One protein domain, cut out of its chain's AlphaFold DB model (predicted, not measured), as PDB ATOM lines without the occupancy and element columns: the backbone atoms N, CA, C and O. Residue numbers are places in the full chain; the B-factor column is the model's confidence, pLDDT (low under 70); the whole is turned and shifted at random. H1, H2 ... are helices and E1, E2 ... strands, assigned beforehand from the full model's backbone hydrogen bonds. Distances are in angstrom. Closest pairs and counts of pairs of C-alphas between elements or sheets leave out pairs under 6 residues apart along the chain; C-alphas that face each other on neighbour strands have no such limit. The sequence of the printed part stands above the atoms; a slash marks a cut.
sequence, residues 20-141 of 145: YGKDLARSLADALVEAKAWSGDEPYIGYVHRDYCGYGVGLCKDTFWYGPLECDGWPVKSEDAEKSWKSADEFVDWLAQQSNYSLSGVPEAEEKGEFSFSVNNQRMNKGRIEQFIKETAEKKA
ATOM      1  N   TYR A  20       3.140 -45.445  19.390       98.19
ATOM      2  CA  TYR A  20       2.544 -44.143  19.103       98.19
ATOM      3  C   TYR A  20       2.294 -43.921  17.610       98.19
ATOM      4  O   TYR A  20       1.335 -43.243  17.242       98.19
ATOM      5  N   GLY A  21       3.125 -44.518  16.751       98.50
ATOM      6  CA  GLY A  21       3.014 -44.401  15.304       98.50
ATOM      7  C   GLY A  21       3.585 -43.092  14.753       98.50
ATOM      8  O   GLY A  21       3.839 -42.126  15.476       98.50
ATOM      9  N   LYS A  22       3.817 -43.078  13.434       98.50
ATOM     10  CA  LYS A  22       4.500 -41.967  12.753       98.50
ATOM     11  C   LYS A  22       3.698 -40.670  12.770       98.50
ATOM     12  O   LYS A  22       4.304 -39.612  12.888       98.50
ATOM     13  N   ASP A  23       2.371 -40.744  12.704       98.50
ATOM     14  CA  ASP A  23       1.523 -39.550  12.632       98.50
ATOM     15  C   ASP A  23       1.580 -38.737  13.931       98.50
ATOM     16  O   ASP A  23       1.804 -37.525  13.894       98.50
ATOM     17  N   LEU A  24       1.457 -39.400  15.088       98.50
ATOM     18  CA  LEU A  24       1.560 -38.727  16.386       98.50
ATOM     19  C   LEU A  24       2.982 -38.204  16.618       98.50
ATOM     20  O   LEU A  24       3.159 -37.069  17.057       98.50
ATOM     21  N   ALA A  25       3.992 -39.011  16.282       98.50
ATOM     22  CA  ALA A  25       5.388 -38.624  16.427       98.50
ATOM     23  C   ALA A  25       5.750 -37.404  15.563       98.50
ATOM     24  O   ALA A  25       6.379 -36.467  16.056       98.50
ATOM     25  N   ARG A  26       5.305 -37.376  14.299       98.62
ATOM     26  CA  ARG A  26       5.475 -36.226  13.399       98.62
ATOM     27  C   ARG A  26       4.761 -34.994  13.930       98.62
ATOM     28  O   ARG A  26       5.377 -33.941  14.008       98.62
ATOM     29  N   SER A  27       3.510 -35.147  14.357       98.50
ATOM     30  CA  SER A  27       2.727 -34.038  14.910       98.50
ATOM     31  C   SER A  27       3.419 -33.403  16.120       98.50
ATOM     32  O   SER A  27       3.399 -32.184  16.264       98.50
ATOM     33  N   LEU A  28       4.075 -34.204  16.970       98.44
ATOM     34  CA  LEU A  28       4.876 -33.670  18.069       98.44
ATOM     35  C   LEU A  28       6.117 -32.921  17.574       98.44
ATOM     36  O   LEU A  28       6.395 -31.827  18.057       98.44
ATOM     37  N   ALA A  29       6.870 -33.508  16.639       98.19
ATOM     38  CA  ALA A  29       8.066 -32.874  16.088       98.19
ATOM     39  C   ALA A  29       7.736 -31.505  15.475       98.19
ATOM     40  O   ALA A  29       8.401 -30.515  15.779       98.19
ATOM     41  N   ASP A  30       6.661 -31.446  14.688       97.75
ATOM     42  CA  ASP A  30       6.175 -30.219  14.065       97.75
ATOM     43  C   ASP A  30       5.714 -29.216  15.129       97.75
ATOM     44  O   ASP A  30       6.120 -28.058  15.087       97.75
ATOM     45  N   ALA A  31       4.955 -29.653  16.142       97.31
ATOM     46  CA  ALA A  31       4.531 -28.784  17.240       97.31
ATOM     47  C   ALA A  31       5.721 -28.184  18.010       97.31
ATOM     48  O   ALA A  31       5.686 -27.006  18.350       97.31
ATOM     49  N   LEU A  32       6.791 -28.944  18.260       96.62
ATOM     50  CA  LEU A  32       8.005 -28.422  18.903       96.62
ATOM     51  C   LEU A  32       8.710 -27.377  18.026       96.62
ATOM     52  O   LEU A  32       9.108 -26.324  18.516       96.62
ATOM     53  N   VAL A  33       8.850 -27.635  16.725       95.88
ATOM     54  CA  VAL A  33       9.463 -26.672  15.796       95.88
ATOM     55  C   VAL A  33       8.629 -25.398  15.705       95.88
ATOM     56  O   VAL A  33       9.174 -24.296  15.778       95.88
ATOM     57  N   GLU A  34       7.310 -25.539  15.584       93.94
ATOM     58  CA  GLU A  34       6.392 -24.409  15.566       93.94
ATOM     59  C   GLU A  34       6.477 -23.617  16.867       93.94
ATOM     60  O   GLU A  34       6.689 -22.409  16.801       93.94
ATOM     61  N   ALA A  35       6.387 -24.288  18.022       93.69
ATOM     62  CA  ALA A  35       6.517 -23.692  19.350       93.69
ATOM     63  C   ALA A  35       7.733 -22.778  19.462       93.69
ATOM     64  O   ALA A  35       7.590 -21.596  19.770       93.69
ATOM     65  N   LYS A  36       8.904 -23.298  19.097       93.00
ATOM     66  CA  LYS A  36      10.147 -22.531  19.090       93.00
ATOM     67  C   LYS A  36      10.086 -21.329  18.147       93.00
ATOM     68  O   LYS A  36      10.572 -20.251  18.480       93.00
ATOM     69  N   ALA A  37       9.521 -21.509  16.954       89.75
ATOM     70  CA  ALA A  37       9.474 -20.463  15.941       89.75
ATOM     71  C   ALA A  37       8.609 -19.263  16.355       89.75
ATOM     72  O   ALA A  37       8.932 -18.142  15.961       89.75
ATOM     73  N   TRP A  38       7.527 -19.472  17.119       85.12
ATOM     74  CA  TRP A  38       6.644 -18.373  17.533       85.12
ATOM     75  C   TRP A  38       6.985 -17.766  18.892       85.12
ATOM     76  O   TRP A  38       6.871 -16.549  19.020       85.12
ATOM     77  N   SER A  39       7.411 -18.553  19.886       85.50
ATOM     78  CA  SER A  39       7.771 -17.998  21.201       85.50
ATOM     79  C   SER A  39       9.205 -17.463  21.247       85.50
ATOM     80  O   SER A  39       9.498 -16.545  22.004       85.50
ATOM     81  N   GLY A  40      10.110 -18.030  20.439       82.12
ATOM     82  CA  GLY A  40      11.554 -17.795  20.539       82.12
ATOM     83  C   GLY A  40      12.234 -18.564  21.681       82.12
ATOM     84  O   GLY A  40      13.464 -18.593  21.734       82.12
ATOM     85  N   ASP A  41      11.453 -19.218  22.545       88.31
ATOM     86  CA  ASP A  41      11.923 -20.056  23.648       88.31
ATOM     87  C   ASP A  41      12.141 -21.510  23.206       88.31
ATOM     88  O   ASP A  41      11.701 -21.931  22.137       88.31
ATOM     89  N   GLU A  42      12.815 -22.305  24.040       91.06
ATOM     90  CA  GLU A  42      13.051 -23.733  23.801       91.06
ATOM     91  C   GLU A  42      11.879 -24.570  24.340       91.06
ATOM     92  O   GLU A  42      11.714 -24.693  25.559       91.06
ATOM     93  N   PRO A  43      11.030 -25.146  23.470       93.00
ATOM     94  CA  PRO A  43       9.838 -25.841  23.915       93.00
ATOM     95  C   PRO A  43      10.166 -27.252  24.387       93.00
ATOM     96  O   PRO A  43      10.972 -27.972  23.787       93.00
ATOM     97  N   TYR A  44       9.472 -27.678  25.436       93.12
ATOM     98  CA  TYR A  44       9.555 -29.036  25.943       93.12
ATOM     99  C   TYR A  44       8.250 -29.464  26.614       93.12
ATOM    100  O   TYR A  44       7.445 -28.648  27.063       93.12
ATOM    101  N   ILE A  45       8.061 -30.776  26.686       93.50
ATOM    102  CA  ILE A  45       7.040 -31.430  27.492       93.50
ATOM    103  C   ILE A  45       7.737 -31.984  28.722       93.50
ATOM    104  O   ILE A  45       8.710 -32.725  28.609       93.50
ATOM    105  N   GLY A  46       7.219 -31.640  29.892       89.75
ATOM    106  CA  GLY A  46       7.786 -32.053  31.162       89.75
ATOM    107  C   GLY A  46       6.821 -31.850  32.313       89.75
ATOM    108  O   GLY A  46       5.761 -31.239  32.142       89.75
ATOM    109  N   TYR A  47       7.167 -32.371  33.484       86.25
ATOM    110  CA  TYR A  47       6.522 -31.975  34.728       86.25
ATOM    111  C   TYR A  47       7.391 -30.921  35.408       86.25
ATOM    112  O   TYR A  47       8.608 -31.051  35.439       86.25
ATOM    113  N   VAL A  48       6.760 -29.884  35.955       84.75
ATOM    114  CA  VAL A  48       7.437 -28.852  36.742       84.75
ATOM    115  C   VAL A  48       7.001 -29.036  38.185       84.75
ATOM    116  O   VAL A  48       5.837 -28.819  38.525       84.75
ATOM    117  N   HIS A  49       7.917 -29.496  39.026       81.19
ATOM    118  CA  HIS A  49       7.666 -29.696  40.444       81.19
ATOM    119  C   HIS A  49       8.944 -29.424  41.238       81.19
ATOM    120  O   HIS A  49      10.052 -29.575  40.734       81.19
ATOM    121  N   ARG A  50       8.787 -29.043  42.506       78.38
ATOM    122  CA  ARG A  50       9.911 -28.650  43.367       78.38
ATOM    123  C   ARG A  50      10.915 -29.783  43.609       78.38
ATOM    124  O   ARG A  50      12.104 -29.526  43.743       78.38
ATOM    125  N   ASP A  51      10.427 -31.020  43.705       78.81
ATOM    126  CA  ASP A  51      11.225 -32.139  44.232       78.81
ATOM    127  C   ASP A  51      11.665 -33.173  43.172       78.81
ATOM    128  O   ASP A  51      12.750 -33.736  43.277       78.81
ATOM    129  N   TYR A  52      10.845 -33.446  42.152       83.50
ATOM    130  CA  TYR A  52      11.165 -34.371  41.058       83.50
ATOM    131  C   TYR A  52      10.361 -33.965  39.827       83.50
ATOM    132  O   TYR A  52       9.173 -33.676  39.949       83.50
ATOM    133  N   CYS A  53      11.013 -33.905  38.667       88.44
ATOM    134  CA  CYS A  53      10.395 -33.459  37.415       88.44
ATOM    135  C   CYS A  53      10.269 -34.579  36.378       88.44
ATOM    136  O   CYS A  53       9.628 -34.401  35.343       88.44
ATOM    137  N   GLY A  54      10.826 -35.755  36.668       92.06
ATOM    138  CA  GLY A  54      10.707 -36.903  35.787       92.06
ATOM    139  C   GLY A  54      11.496 -36.745  34.497       92.06
ATOM    140  O   GLY A  54      12.662 -36.351  34.514       92.06
ATOM    141  N   TYR A  55      10.864 -37.137  33.395       94.12
ATOM    142  CA  TYR A  55      11.452 -37.135  32.062       94.12
ATOM    143  C   TYR A  55      10.664 -36.231  31.131       94.12
ATOM    144  O   TYR A  55       9.437 -36.141  31.215       94.12
ATOM    145  N   GLY A  56      11.387 -35.610  30.212       94.38
ATOM    146  CA  GLY A  56      10.830 -34.737  29.205       94.38
ATOM    147  C   GLY A  56      11.340 -35.040  27.809       94.38
ATOM    148  O   GLY A  56      12.246 -35.847  27.592       94.38
ATOM    149  N   VAL A  57      10.710 -34.365  26.859       95.69
ATOM    150  CA  VAL A  57      11.118 -34.320  25.458       95.69
ATOM    151  C   VAL A  57      10.990 -32.886  24.976       95.69
ATOM    152  O   VAL A  57      10.026 -32.208  25.328       95.69
ATOM    153  N   GLY A  58      11.930 -32.409  24.174       95.12
ATOM    154  CA  GLY A  58      11.888 -31.030  23.708       95.12
ATOM    155  C   GLY A  58      12.788 -30.755  22.521       95.12
ATOM    156  O   GLY A  58      13.371 -31.665  21.929       95.12
ATOM    157  N   LEU A  59      12.885 -29.472  22.186       94.62
ATOM    158  CA  LEU A  59      13.740 -28.945  21.134       94.62
ATOM    159  C   LEU A  59      14.598 -27.819  21.715       94.62
ATOM    160  O   LEU A  59      14.093 -26.759  22.069       94.62
ATOM    161  N   CYS A  60      15.903 -28.059  21.807       91.56
ATOM    162  CA  CYS A  60      16.888 -27.073  22.250       91.56
ATOM    163  C   CYS A  60      17.782 -26.745  21.063       91.56
ATOM    164  O   CYS A  60      18.327 -27.653  20.420       91.56
ATOM    165  N   LYS A  61      17.909 -25.454  20.731       88.38
ATOM    166  CA  LYS A  61      18.460 -25.025  19.436       88.38
ATOM    167  C   LYS A  61      17.802 -25.874  18.337       88.38
ATOM    168  O   LYS A  61      16.580 -25.901  18.264       88.38
ATOM    169  N   ASP A  62      18.556 -26.600  17.527       91.19
ATOM    170  CA  ASP A  62      18.006 -27.434  16.448       91.19
ATOM    171  C   ASP A  62      18.205 -28.931  16.725       91.19
ATOM    172  O   ASP A  62      18.447 -29.727  15.822       91.19
ATOM    173  N   THR A  63      18.188 -29.310  18.006       94.12
ATOM    174  CA  THR A  63      18.368 -30.689  18.465       94.12
ATOM    175  C   THR A  63      17.166 -31.121  19.294       94.12
ATOM    176  O   THR A  63      16.891 -30.555  20.357       94.12
ATOM    177  N   PHE A  64      16.451 -32.133  18.807       96.31
ATOM    178  CA  PHE A  64      15.440 -32.837  19.585       96.31
ATOM    179  C   PHE A  64      16.137 -33.632  20.677       96.31
ATOM    180  O   PHE A  64      17.197 -34.212  20.435       96.31
ATOM    181  N   TRP A  65      15.547 -33.695  21.860       95.50
ATOM    182  CA  TRP A  65      16.119 -34.433  22.977       95.50
ATOM    183  C   TRP A  65      15.036 -35.141  23.781       95.50
ATOM    184  O   TRP A  65      13.892 -34.695  23.828       95.50
ATOM    185  N   TYR A  66      15.417 -36.245  24.413       95.62
ATOM    186  CA  TYR A  66      14.640 -36.961  25.417       95.62
ATOM    187  C   TYR A  66      15.560 -37.285  26.591       95.62
ATOM    188  O   TYR A  66      16.691 -37.731  26.389       95.62
ATOM    189  N   GLY A  67      15.092 -37.059  27.812       93.75
ATOM    190  CA  GLY A  67      15.911 -37.296  28.994       93.75
ATOM    191  C   GLY A  67      15.257 -36.832  30.289       93.75
ATOM    192  O   GLY A  67      14.119 -36.352  30.266       93.75
ATOM    193  N   PRO A  68      15.959 -36.992  31.423       91.25
ATOM    194  CA  PRO A  68      15.493 -36.468  32.698       91.25
ATOM    195  C   PRO A  68      15.380 -34.940  32.645       91.25
ATOM    196  O   PRO A  68      16.045 -34.289  31.846       91.25
ATOM    197  N   LEU A  69      14.534 -34.372  33.497       90.06
ATOM    198  CA  LEU A  69      14.478 -32.930  33.739       90.06
ATOM    199  C   LEU A  69      15.259 -32.580  35.003       90.06
ATOM    200  O   LEU A  69      15.325 -33.374  35.946       90.06
ATOM    201  N   GLU A  70      15.825 -31.377  35.026       85.25
ATOM    202  CA  GLU A  70      16.484 -30.832  36.206       85.25
ATOM    203  C   GLU A  70      15.460 -30.372  37.262       85.25
ATOM    204  O   GLU A  70      14.238 -30.431  37.074       85.25
ATOM    205  N   CYS A  71      15.965 -29.920  38.414       72.81
ATOM    206  CA  CYS A  71      15.136 -29.291  39.440       72.81
ATOM    207  C   CYS A  71      14.359 -28.098  38.862       72.81
ATOM    208  O   CYS A  71      14.830 -27.404  37.961       72.81
ATOM    209  N   ASP A  72      13.152 -27.874  39.383       76.19
ATOM    210  CA  ASP A  72      12.214 -26.850  38.902       76.19
ATOM    211  C   ASP A  72      11.795 -27.007  37.425       76.19
ATOM    212  O   ASP A  72      11.256 -26.081  36.822       76.19
ATOM    213  N   GLY A  73      11.990 -28.196  36.848       74.88
ATOM    214  CA  GLY A  73      11.459 -28.586  35.544       74.88
ATOM    215  C   GLY A  73      12.277 -28.100  34.358       74.88
ATOM    216  O   GLY A  73      11.835 -28.264  33.223       74.88
ATOM    217  N   TRP A  74      13.458 -27.524  34.593       77.81
ATOM    218  CA  TRP A  74      14.322 -27.081  33.507       77.81
ATOM    219  C   TRP A  74      14.758 -28.264  32.633       77.81
ATOM    220  O   TRP A  74      15.082 -29.338  33.155       77.81
ATOM    221  N   PRO A  75      14.762 -28.100  31.300       79.12
ATOM    222  CA  PRO A  75      15.309 -29.109  30.412       79.12
ATOM    223  C   PRO A  75      16.794 -29.307  30.712       79.12
ATOM    224  O   PRO A  75      17.524 -28.338  30.933       79.12
ATOM    225  N   VAL A  76      17.246 -30.561  30.692       73.25
ATOM    226  CA  VAL A  76      18.681 -30.849  30.735       73.25
ATOM    227  C   VAL A  76      19.366 -30.221  29.533       73.25
ATOM    228  O   VAL A  76      18.790 -30.095  28.446       73.25
ATOM    229  N   LYS A  77      20.636 -29.859  29.704       75.12
ATOM    230  CA  LYS A  77      21.464 -29.488  28.561       75.12
ATOM    231  C   LYS A  77      21.483 -30.642  27.564       75.12
ATOM    232  O   LYS A  77      21.505 -31.809  27.942       75.12
ATOM    233  N   SER A  78      21.555 -30.321  26.275       67.88
ATOM    234  CA  SER A  78      21.574 -31.329  25.205       67.88
ATOM    235  C   SER A  78      22.696 -32.371  25.341       67.88
ATOM    236  O   SER A  78      22.585 -33.453  24.779       67.88
ATOM    237  N   GLU A  79      23.781 -32.037  26.049       73.12
ATOM    238  CA  GLU A  79      24.913 -32.931  26.348       73.12
ATOM    239  C   GLU A  79      24.606 -33.987  27.422       73.12
ATOM    240  O   GLU A  79      25.222 -35.049  27.414       73.12
ATOM    241  N   ASP A  80      23.614 -33.723  28.273       79.56
ATOM    242  CA  ASP A  80      23.165 -34.590  29.367       79.56
ATOM    243  C   ASP A  80      21.838 -35.304  29.037       79.56
ATOM    244  O   ASP A  80      21.297 -36.060  29.848       79.56
ATOM    245  N   ALA A  81      21.298 -35.082  27.833       87.31
ATOM    246  CA  ALA A  81      20.121 -35.786  27.345       87.31
ATOM    247  C   ALA A  81      20.430 -37.272  27.120       87.31
ATOM    248  O   ALA A  81      21.454 -37.636  26.543       87.31
ATOM    249  N   GLU A  82      19.497 -38.143  27.506       92.25
ATOM    250  CA  GLU A  82      19.641 -39.586  27.300       92.25
ATOM    251  C   GLU A  82      19.682 -39.934  25.805       92.25
ATOM    252  O   GLU A  82      20.408 -40.832  25.368       92.25
ATOM    253  N   LYS A  83      18.891 -39.213  25.007       94.44
ATOM    254  CA  LYS A  83      18.876 -39.318  23.551       94.44
ATOM    255  C   LYS A  83      18.748 -37.938  22.932       94.44
ATOM    256  O   LYS A  83      18.020 -37.086  23.442       94.44
ATOM    257  N   SER A  84      19.429 -37.736  21.809       95.81
ATOM    258  CA  SER A  84      19.332 -36.507  21.030       95.81
ATOM    259  C   SER A  84      19.401 -36.776  19.529       95.81
ATOM    260  O   SER A  84      20.048 -37.724  19.083       95.81
ATOM    261  N   TRP A  85      18.720 -35.933  18.753       96.56
ATOM    262  CA  TRP A  85      18.610 -36.053  17.302       96.56
ATOM    263  C   TRP A  85      18.688 -34.681  16.649       96.56
ATOM    264  O   TRP A  85      17.971 -33.754  17.027       96.56
ATOM    265  N   LYS A  86      19.532 -34.555  15.626       95.06
ATOM    266  CA  LYS A  86      19.602 -33.340  14.795       95.06
ATOM    267  C   LYS A  86      18.580 -33.357  13.660       95.06
ATOM    268  O   LYS A  86      18.323 -32.329  13.047       95.06
ATOM    269  N   SER A  87      18.027 -34.530  13.360       96.62
ATOM    270  CA  SER A  87      17.018 -34.726  12.329       96.62
ATOM    271  C   SER A  87      15.653 -34.956  12.964       96.62
ATOM    272  O   SER A  87      15.496 -35.836  13.815       96.62
ATOM    273  N   ALA A  88      14.653 -34.205  12.500       97.38
ATOM    274  CA  ALA A  88      13.262 -34.454  12.860       97.38
ATOM    275  C   ALA A  88      12.824 -35.865  12.440       97.38
ATOM    276  O   ALA A  88      12.083 -36.510  13.168       97.38
ATOM    277  N   ASP A  89      13.314 -36.377  11.308       98.12
ATOM    278  CA  ASP A  89      12.940 -37.709  10.823       98.12
ATOM    279  C   ASP A  89      13.475 -38.821  11.730       98.12
ATOM    280  O   ASP A  89      12.747 -39.762  12.030       98.12
ATOM    281  N   GLU A  90      14.704 -38.683  12.236       98.19
ATOM    282  CA  GLU A  90      15.280 -39.648  13.184       98.19
ATOM    283  C   GLU A  90      14.534 -39.633  14.522       98.19
ATOM    284  O   GLU A  90      14.233 -40.689  15.082       98.19
ATOM    285  N   PHE A  91      14.194 -38.437  15.014       98.31
ATOM    286  CA  PHE A  91      13.369 -38.279  16.208       98.31
ATOM    287  C   PHE A  91      11.986 -38.918  16.023       98.31
ATOM    288  O   PHE A  91      11.528 -39.671  16.884       98.31
ATOM    289  N   VAL A  92      11.338 -38.666  14.883       98.69
ATOM    290  CA  VAL A  92      10.022 -39.221  14.546       98.69
ATOM    291  C   VAL A  92      10.074 -40.740  14.441       98.69
ATOM    292  O   VAL A  92       9.220 -41.412  15.012       98.69
ATOM    293  N   ASP A  93      11.072 -41.293  13.754       98.56
ATOM    294  CA  ASP A  93      11.219 -42.740  13.604       98.56
ATOM    295  C   ASP A  93      11.480 -43.436  14.946       98.56
ATOM    296  O   ASP A  93      10.967 -44.537  15.168       98.56
ATOM    297  N   TRP A  94      12.220 -42.797  15.859       98.38
ATOM    298  CA  TRP A  94      12.390 -43.290  17.224       98.38
ATOM    299  C   TRP A  94      11.083 -43.228  18.019       98.38
ATOM    300  O   TRP A  94      10.661 -44.245  18.579       98.38
ATOM    301  N   LEU A  95      10.433 -42.059  18.063       98.44
ATOM    302  CA  LEU A  95       9.244 -41.828  18.882       98.44
ATOM    303  C   LEU A  95       8.053 -42.670  18.408       98.44
ATOM    304  O   LEU A  95       7.281 -43.160  19.228       98.44
ATOM    305  N   ALA A  96       7.929 -42.897  17.098       98.56
ATOM    306  CA  ALA A  96       6.871 -43.716  16.510       98.56
ATOM    307  C   ALA A  96       6.870 -45.165  17.021       98.56
ATOM    308  O   ALA A  96       5.823 -45.814  17.012       98.56
ATOM    309  N   GLN A  97       8.028 -45.665  17.456       98.31
ATOM    310  CA  GLN A  97       8.194 -47.007  18.019       98.31
ATOM    311  C   GLN A  97       7.943 -47.050  19.531       98.31
ATOM    312  O   GLN A  97       7.874 -48.133  20.105       98.31
ATOM    313  N   GLN A  98       7.822 -45.891  20.184       98.25
ATOM    314  CA  GLN A  98       7.613 -45.812  21.623       98.25
ATOM    315  C   GLN A  98       6.143 -45.985  22.000       98.25
ATOM    316  O   GLN A  98       5.249 -45.827  21.176       98.25
ATOM    317  N   SER A  99       5.900 -46.298  23.267       98.31
ATOM    318  CA  SER A  99       4.580 -46.441  23.882       98.31
ATOM    319  C   SER A  99       4.607 -45.888  25.309       98.31
ATOM    320  O   SER A  99       5.677 -45.545  25.827       98.31
ATOM    321  N   ASN A 100       3.449 -45.827  25.976       97.88
ATOM    322  CA  ASN A 100       3.401 -45.437  27.390       97.88
ATOM    323  C   ASN A 100       4.254 -46.392  28.236       97.88
ATOM    324  O   ASN A 100       4.948 -45.956  29.147       97.88
ATOM    325  N   TYR A 101       4.240 -47.684  27.899       97.81
ATOM    326  CA  TYR A 101       5.070 -48.691  28.545       97.81
ATOM    327  C   TYR A 101       6.561 -48.478  28.268       97.81
ATOM    328  O   TYR A 101       7.336 -48.401  29.217       97.81
ATOM    329  N   SER A 102       6.984 -48.322  27.008       97.38
ATOM    330  CA  SER A 102       8.421 -48.214  26.708       97.38
ATOM    331  C   SER A 102       9.059 -46.939  27.263       97.38
ATOM    332  O   SER A 102      10.229 -46.953  27.621       97.38
ATOM    333  N   LEU A 103       8.292 -45.852  27.400       96.62
ATOM    334  CA  LEU A 103       8.772 -44.619  28.025       96.62
ATOM    335  C   LEU A 103       8.538 -44.565  29.533       96.62
ATOM    336  O   LEU A 103       8.940 -43.588  30.154       96.62
ATOM    337  N   SER A 104       7.952 -45.584  30.164       95.88
ATOM    338  CA  SER A 104       7.673 -45.570  31.609       95.88
ATOM    339  C   SER A 104       8.898 -45.830  32.493       95.88
ATOM    340  O   SER A 104       8.842 -45.576  33.692       95.88
ATOM    341  N   GLY A 105      10.004 -46.335  31.945       94.69
ATOM    342  CA  GLY A 105      11.131 -46.817  32.753       94.69
ATOM    343  C   GLY A 105      10.951 -48.253  33.269       94.69
ATOM    344  O   GLY A 105      11.829 -48.760  33.963       94.69
ATOM    345  N   VAL A 106       9.810 -48.898  32.981       95.00
ATOM    346  CA  VAL A 106       9.561 -50.304  33.329       95.00
ATOM    347  C   VAL A 106      10.495 -51.262  32.587       95.00
ATOM    348  O   VAL A 106      11.062 -52.107  33.270       95.00
ATOM    349  N   PRO A 107      10.719 -51.154  31.260       94.62
ATOM    350  CA  PRO A 107      11.633 -52.071  30.573       94.62
ATOM    351  C   PRO A 107      13.035 -52.097  31.195       94.62
ATOM    352  O   PRO A 107      13.607 -53.159  31.418       94.62
ATOM    353  N   GLU A 108      13.569 -50.924  31.540       92.00
ATOM    354  CA  GLU A 108      14.881 -50.778  32.163       92.00
ATOM    355  C   GLU A 108      14.897 -51.315  33.601       92.00
ATOM    356  O   GLU A 108      15.911 -51.853  34.052       92.00
ATOM    357  N   ALA A 109      13.788 -51.169  34.331       91.56
ATOM    358  CA  ALA A 109      13.618 -51.729  35.670       91.56
ATOM    359  C   ALA A 109      13.515 -53.260  35.644       91.56
ATOM    360  O   ALA A 109      14.132 -53.922  36.475       91.56
ATOM    361  N   GLU A 110      12.784 -53.825  34.680       91.25
ATOM    362  CA  GLU A 110      12.666 -55.271  34.462       91.25
ATOM    363  C   GLU A 110      14.022 -55.893  34.109       91.25
ATOM    364  O   GLU A 110      14.391 -56.912  34.693       91.25
ATOM    365  N   GLU A 111      14.794 -55.260  33.219       91.00
ATOM    366  CA  GLU A 111      16.138 -55.717  32.843       91.00
ATOM    367  C   GLU A 111      17.087 -55.762  34.051       91.00
ATOM    368  O   GLU A 111      17.868 -56.703  34.207       91.00
ATOM    369  N   LYS A 112      17.007 -54.754  34.925       89.38
ATOM    370  CA  LYS A 112      17.865 -54.633  36.113       89.38
ATOM    371  C   LYS A 112      17.331 -55.389  37.330       89.38
ATOM    372  O   LYS A 112      18.072 -55.577  38.290       89.38
ATOM    373  N   GLY A 113      16.065 -55.807  37.311       86.38
ATOM    374  CA  GLY A 113      15.370 -56.359  38.474       86.38
ATOM    375  C   GLY A 113      15.138 -55.338  39.598       86.38
ATOM    376  O   GLY A 113      14.994 -55.730  40.755       86.38
ATOM    377  N   GLU A 114      15.115 -54.039  39.285       85.19
ATOM    378  CA  GLU A 114      15.055 -52.950  40.267       85.19
ATOM    379  C   GLU A 114      13.952 -51.936  39.931       85.19
ATOM    380  O   GLU A 114      14.110 -51.073  39.066       85.19
ATOM    381  N   PHE A 115      12.842 -51.988  40.674       85.56
ATOM    382  CA  PHE A 115      11.749 -51.019  40.566       85.56
ATOM    383  C   PHE A 115      11.948 -49.873  41.561       85.56
ATOM    384  O   PHE A 115      11.696 -50.006  42.760       85.56
ATOM    385  N   SER A 116      12.428 -48.738  41.059       87.19
ATOM    386  CA  SER A 116      12.698 -47.545  41.863       87.19
ATOM    387  C   SER A 116      11.524 -46.552  41.866       87.19
ATOM    388  O   SER A 116      10.529 -46.699  41.153       87.19
ATOM    389  N   PHE A 117      11.662 -45.490  42.666       89.38
ATOM    390  CA  PHE A 117      10.716 -44.370  42.756       89.38
ATOM    391  C   PHE A 117      10.401 -43.692  41.407       89.38
ATOM    392  O   PHE A 117       9.310 -43.144  41.241       89.38
ATOM    393  N   SER A 118      11.339 -43.710  40.452       89.25
ATOM    394  CA  SER A 118      11.195 -43.038  39.153       89.25
ATOM    395  C   SER A 118      10.410 -43.844  38.118       89.25
ATOM    396  O   SER A 118      10.013 -43.293  37.092       89.25
ATOM    397  N   VAL A 119      10.192 -45.141  38.351       92.56
ATOM    398  CA  VAL A 119       9.462 -45.997  37.408       92.56
ATOM    399  C   VAL A 119       8.010 -45.538  37.335       92.56
ATOM    400  O   VAL A 119       7.349 -45.388  38.360       92.56
ATOM    401  N   ASN A 120       7.534 -45.283  36.117       94.88
ATOM    402  CA  ASN A 120       6.217 -44.739  35.787       94.88
ATOM    403  C   ASN A 120       5.874 -43.394  36.467       94.88
ATOM    404  O   ASN A 120       4.734 -42.934  36.431       94.88
ATOM    405  N   ASN A 121       6.856 -42.730  37.077       93.81
ATOM    406  CA  ASN A 121       6.660 -41.468  37.772       93.81
ATOM    407  C   ASN A 121       7.052 -40.295  36.876       93.81
ATOM    408  O   ASN A 121       8.209 -40.196  36.471       93.81
ATOM    409  N   GLN A 122       6.103 -39.400  36.584       92.06
ATOM    410  CA  GLN A 122       6.348 -38.190  35.783       92.06
ATOM    411  C   GLN A 122       7.079 -38.483  34.455       92.06
ATOM    412  O   GLN A 122       8.025 -37.802  34.059       92.06
ATOM    413  N   ARG A 123       6.645 -39.538  33.763       94.31
ATOM    414  CA  ARG A 123       7.204 -39.974  32.479       94.31
ATOM    415  C   ARG A 123       6.381 -39.448  31.306       94.31
ATOM    416  O   ARG A 123       5.214 -39.074  31.447       94.31
ATOM    417  N   MET A 124       6.992 -39.466  30.127       94.31
ATOM    418  CA  MET A 124       6.308 -39.145  28.879       94.31
ATOM    419  C   MET A 124       5.239 -40.192  28.553       94.31
ATOM    420  O   MET A 124       5.493 -41.392  28.614       94.31
ATOM    421  N   ASN A 125       4.050 -39.731  28.166       95.25
ATOM    422  CA  ASN A 125       2.951 -40.581  27.716       95.25
ATOM    423  C   ASN A 125       2.175 -39.915  26.573       95.25
ATOM    424  O   ASN A 125       2.271 -38.702  26.362       95.25
ATOM    425  N   LYS A 126       1.366 -40.708  25.868       96.75
ATOM    426  CA  LYS A 126       0.532 -40.266  24.744       96.75
ATOM    427  C   LYS A 126      -0.341 -39.054  25.077       96.75
ATOM    428  O   LYS A 126      -0.347 -38.093  24.315       96.75
ATOM    429  N   GLY A 127      -1.016 -39.059  26.226       96.50
ATOM    430  CA  GLY A 127      -1.904 -37.964  26.623       96.50
ATOM    431  C   GLY A 127      -1.172 -36.627  26.777       96.50
ATOM    432  O   GLY A 127      -1.686 -35.591  26.366       96.50
ATOM    433  N   ARG A 128       0.063 -36.637  27.299       95.31
ATOM    434  CA  ARG A 128       0.907 -35.432  27.402       95.31
ATOM    435  C   ARG A 128       1.359 -34.926  26.033       95.31
ATOM    436  O   ARG A 128       1.390 -33.717  25.820       95.31
ATOM    437  N   ILE A 129       1.677 -35.839  25.116       97.56
ATOM    438  CA  ILE A 129       2.037 -35.501  23.733       97.56
ATOM    439  C   ILE A 129       0.853 -34.828  23.032       97.56
ATOM    440  O   ILE A 129       0.987 -33.729  22.499       97.56
ATOM    441  N   GLU A 130      -0.322 -35.454  23.084       97.88
ATOM    442  CA  GLU A 130      -1.548 -34.932  22.470       97.88
ATOM    443  C   GLU A 130      -1.959 -33.582  23.070       97.88
ATOM    444  O   GLU A 130      -2.332 -32.665  22.336       97.88
ATOM    445  N   GLN A 131      -1.843 -33.432  24.394       96.75
ATOM    446  CA  GLN A 131      -2.104 -32.170  25.081       96.75
ATOM    447  C   GLN A 131      -1.192 -31.052  24.565       96.75
ATOM    448  O   GLN A 131      -1.688 -29.987  24.206       96.75
ATOM    449  N   PHE A 132       0.118 -31.293  24.490       96.38
ATOM    450  CA  PHE A 132       1.074 -30.289  24.025       96.38
ATOM    451  C   PHE A 132       0.814 -29.862  22.574       96.38
ATOM    452  O   PHE A 132       0.831 -28.668  22.267       96.38
ATOM    453  N   ILE A 133       0.533 -30.821  21.684       97.50
ATOM    454  CA  ILE A 133       0.188 -30.544  20.279       97.50
ATOM    455  C   ILE A 133      -1.045 -29.639  20.208       97.50
ATOM    456  O   ILE A 133      -1.042 -28.628  19.503       97.50
ATOM    457  N   LYS A 134      -2.090 -29.976  20.972       96.94
ATOM    458  CA  LYS A 134      -3.322 -29.190  21.031       96.94
ATOM    459  C   LYS A 134      -3.067 -27.770  21.545       96.94
ATOM    460  O   LYS A 134      -3.482 -26.813  20.902       96.94
ATOM    461  N   GLU A 135      -2.374 -27.627  22.672       93.88
ATOM    462  CA  GLU A 135      -2.065 -26.323  23.273       93.88
ATOM    463  C   GLU A 135      -1.220 -25.453  22.336       93.88
ATOM    464  O   GLU A 135      -1.472 -24.256  22.208       93.88
ATOM    465  N   THR A 136      -0.259 -26.050  21.627       93.75
ATOM    466  CA  THR A 136       0.569 -25.343  20.641       93.75
ATOM    467  C   THR A 136      -0.278 -24.808  19.487       93.75
ATOM    468  O   THR A 136      -0.156 -23.638  19.116       93.75
ATOM    469  N   ALA A 137      -1.188 -25.631  18.954       92.31
ATOM    470  CA  ALA A 137      -2.107 -25.216  17.898       92.31
ATOM    471  C   ALA A 137      -3.051 -24.089  18.361       92.31
ATOM    472  O   ALA A 137      -3.297 -23.138  17.617       92.31
ATOM    473  N   GLU A 138      -3.552 -24.162  19.598       93.00
ATOM    474  CA  GLU A 138      -4.426 -23.136  20.178       93.00
ATOM    475  C   GLU A 138      -3.703 -21.803  20.403       93.00
ATOM    476  O   GLU A 138      -4.250 -20.757  20.052       93.00
ATOM    477  N   LYS A 139      -2.477 -21.816  20.944       88.69
ATOM    478  CA  LYS A 139      -1.679 -20.593  21.147       88.69
ATOM    479  C   LYS A 139      -1.353 -19.908  19.824       88.69
ATOM    480  O   LYS A 139      -1.570 -18.705  19.677       88.69
ATOM    481  N   LYS A 140      -0.962 -20.693  18.814       84.44
ATOM    482  CA  LYS A 140      -0.747 -20.212  17.442       84.44
ATOM    483  C   LYS A 140      -1.999 -19.557  16.861       84.44
ATOM    484  O   LYS A 140      -1.906 -18.484  16.273       84.44
ATOM    485  N   ALA A 141      -3.172 -20.165  17.045       86.56
ATOM    486  CA  ALA A 141      -4.434 -19.606  16.557       86.56
ATOM    487  C   ALA A 141      -4.811 -18.276  17.237       86.56
ATOM    488  O   ALA A 141      -5.473 -17.444  16.620       86.56
TER     489      ALA A 141
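What this domain is: This is residues 20 to 141 of the 145 residues of an uncharacterized protein of Chromera velia CCMP2878 (UniProt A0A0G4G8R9). Picture a small three-stranded sheet with two helices, H1 and H2, packed on one face as a second layer, and a further long helix, H4, packed on H1. The short helix H3 lies far out at one end of the longest axis, apart from the other helices and from the strands, between two stretches with no named element. The printed part has 122 residues, with four named helices and three named strands in the order H1 E1 E2 E3 H2 H3 H4; the class is mixed, helices and strands. The sheet runs E1 E2 E3, all antiparallel. The whole is compact, with a radius of gyration of the C-alphas of 14.0 A, and spans 45 by 32 by 26 A.

Where its parts are: Find C-alpha 21 at (3.014, -44.401, 15.304); from there H1, residues 21 to 39, runs 27.5 A to C-alpha 39 at (7.771, -17.998, 21.201). Next come the strands: E1, residues 55 to 60, 15.1 A long; E2, residues 63 to 68, 15.6 A; and E3, residues 83 to 85, 7.1 A. Then read H2, residues 88 to 95, 10.3 A, and H3, residues 106 to 112, 9.8 A. H4, residues 126 to 141, runs 22.8 A and ends at C-alpha 141, (-4.434, -19.606, 16.557).

How they stand to each other: Start at the sheet, a meander, each strand the antiparallel neighbour of the one before. In the hairpin E1 and E2, look at N 58 and O 65, 3.0 A apart and within hydrogen-bond range; in the hairpin E2 and E3, N 64 and O 85 are within that range at 2.8 A. Residues 44 to 45 pair antiparallel with residues 57 to 58 of E1. H1 is on the sheet, with the C-alphas of Leu 32 and Leu 59 closest to E1 at 6.2 A. H2 is on the sheet at a height of 9.1 A and runs along the strands, at 1 degrees to E3 on the local plane. H1 touches H2 with residues 21 to 29 alone, closest at the C-alphas of Ala 25 and Val 92, 5.0 A, a steep tilt of 49 degrees, opposite ways. H4, not on the sheet, touches H1, closest at the C-alphas of Ala 31 and Ile 133, 5.6 A, a steep tilt of 40 degrees, the same way. In H1, H2, H3 and H4 every O i to N i+4 pair is within hydrogen-bond range.

The domain as a whole: The two C-alphas farthest apart are those of Gly 113 and Ala 141, 47.2 A. The printed part has no cut. The links H1 to E1, E2 to E3 and H3 to H4 are long. The mean pLDDT of the printed part is 91.8, and residue 78 alone is under 70.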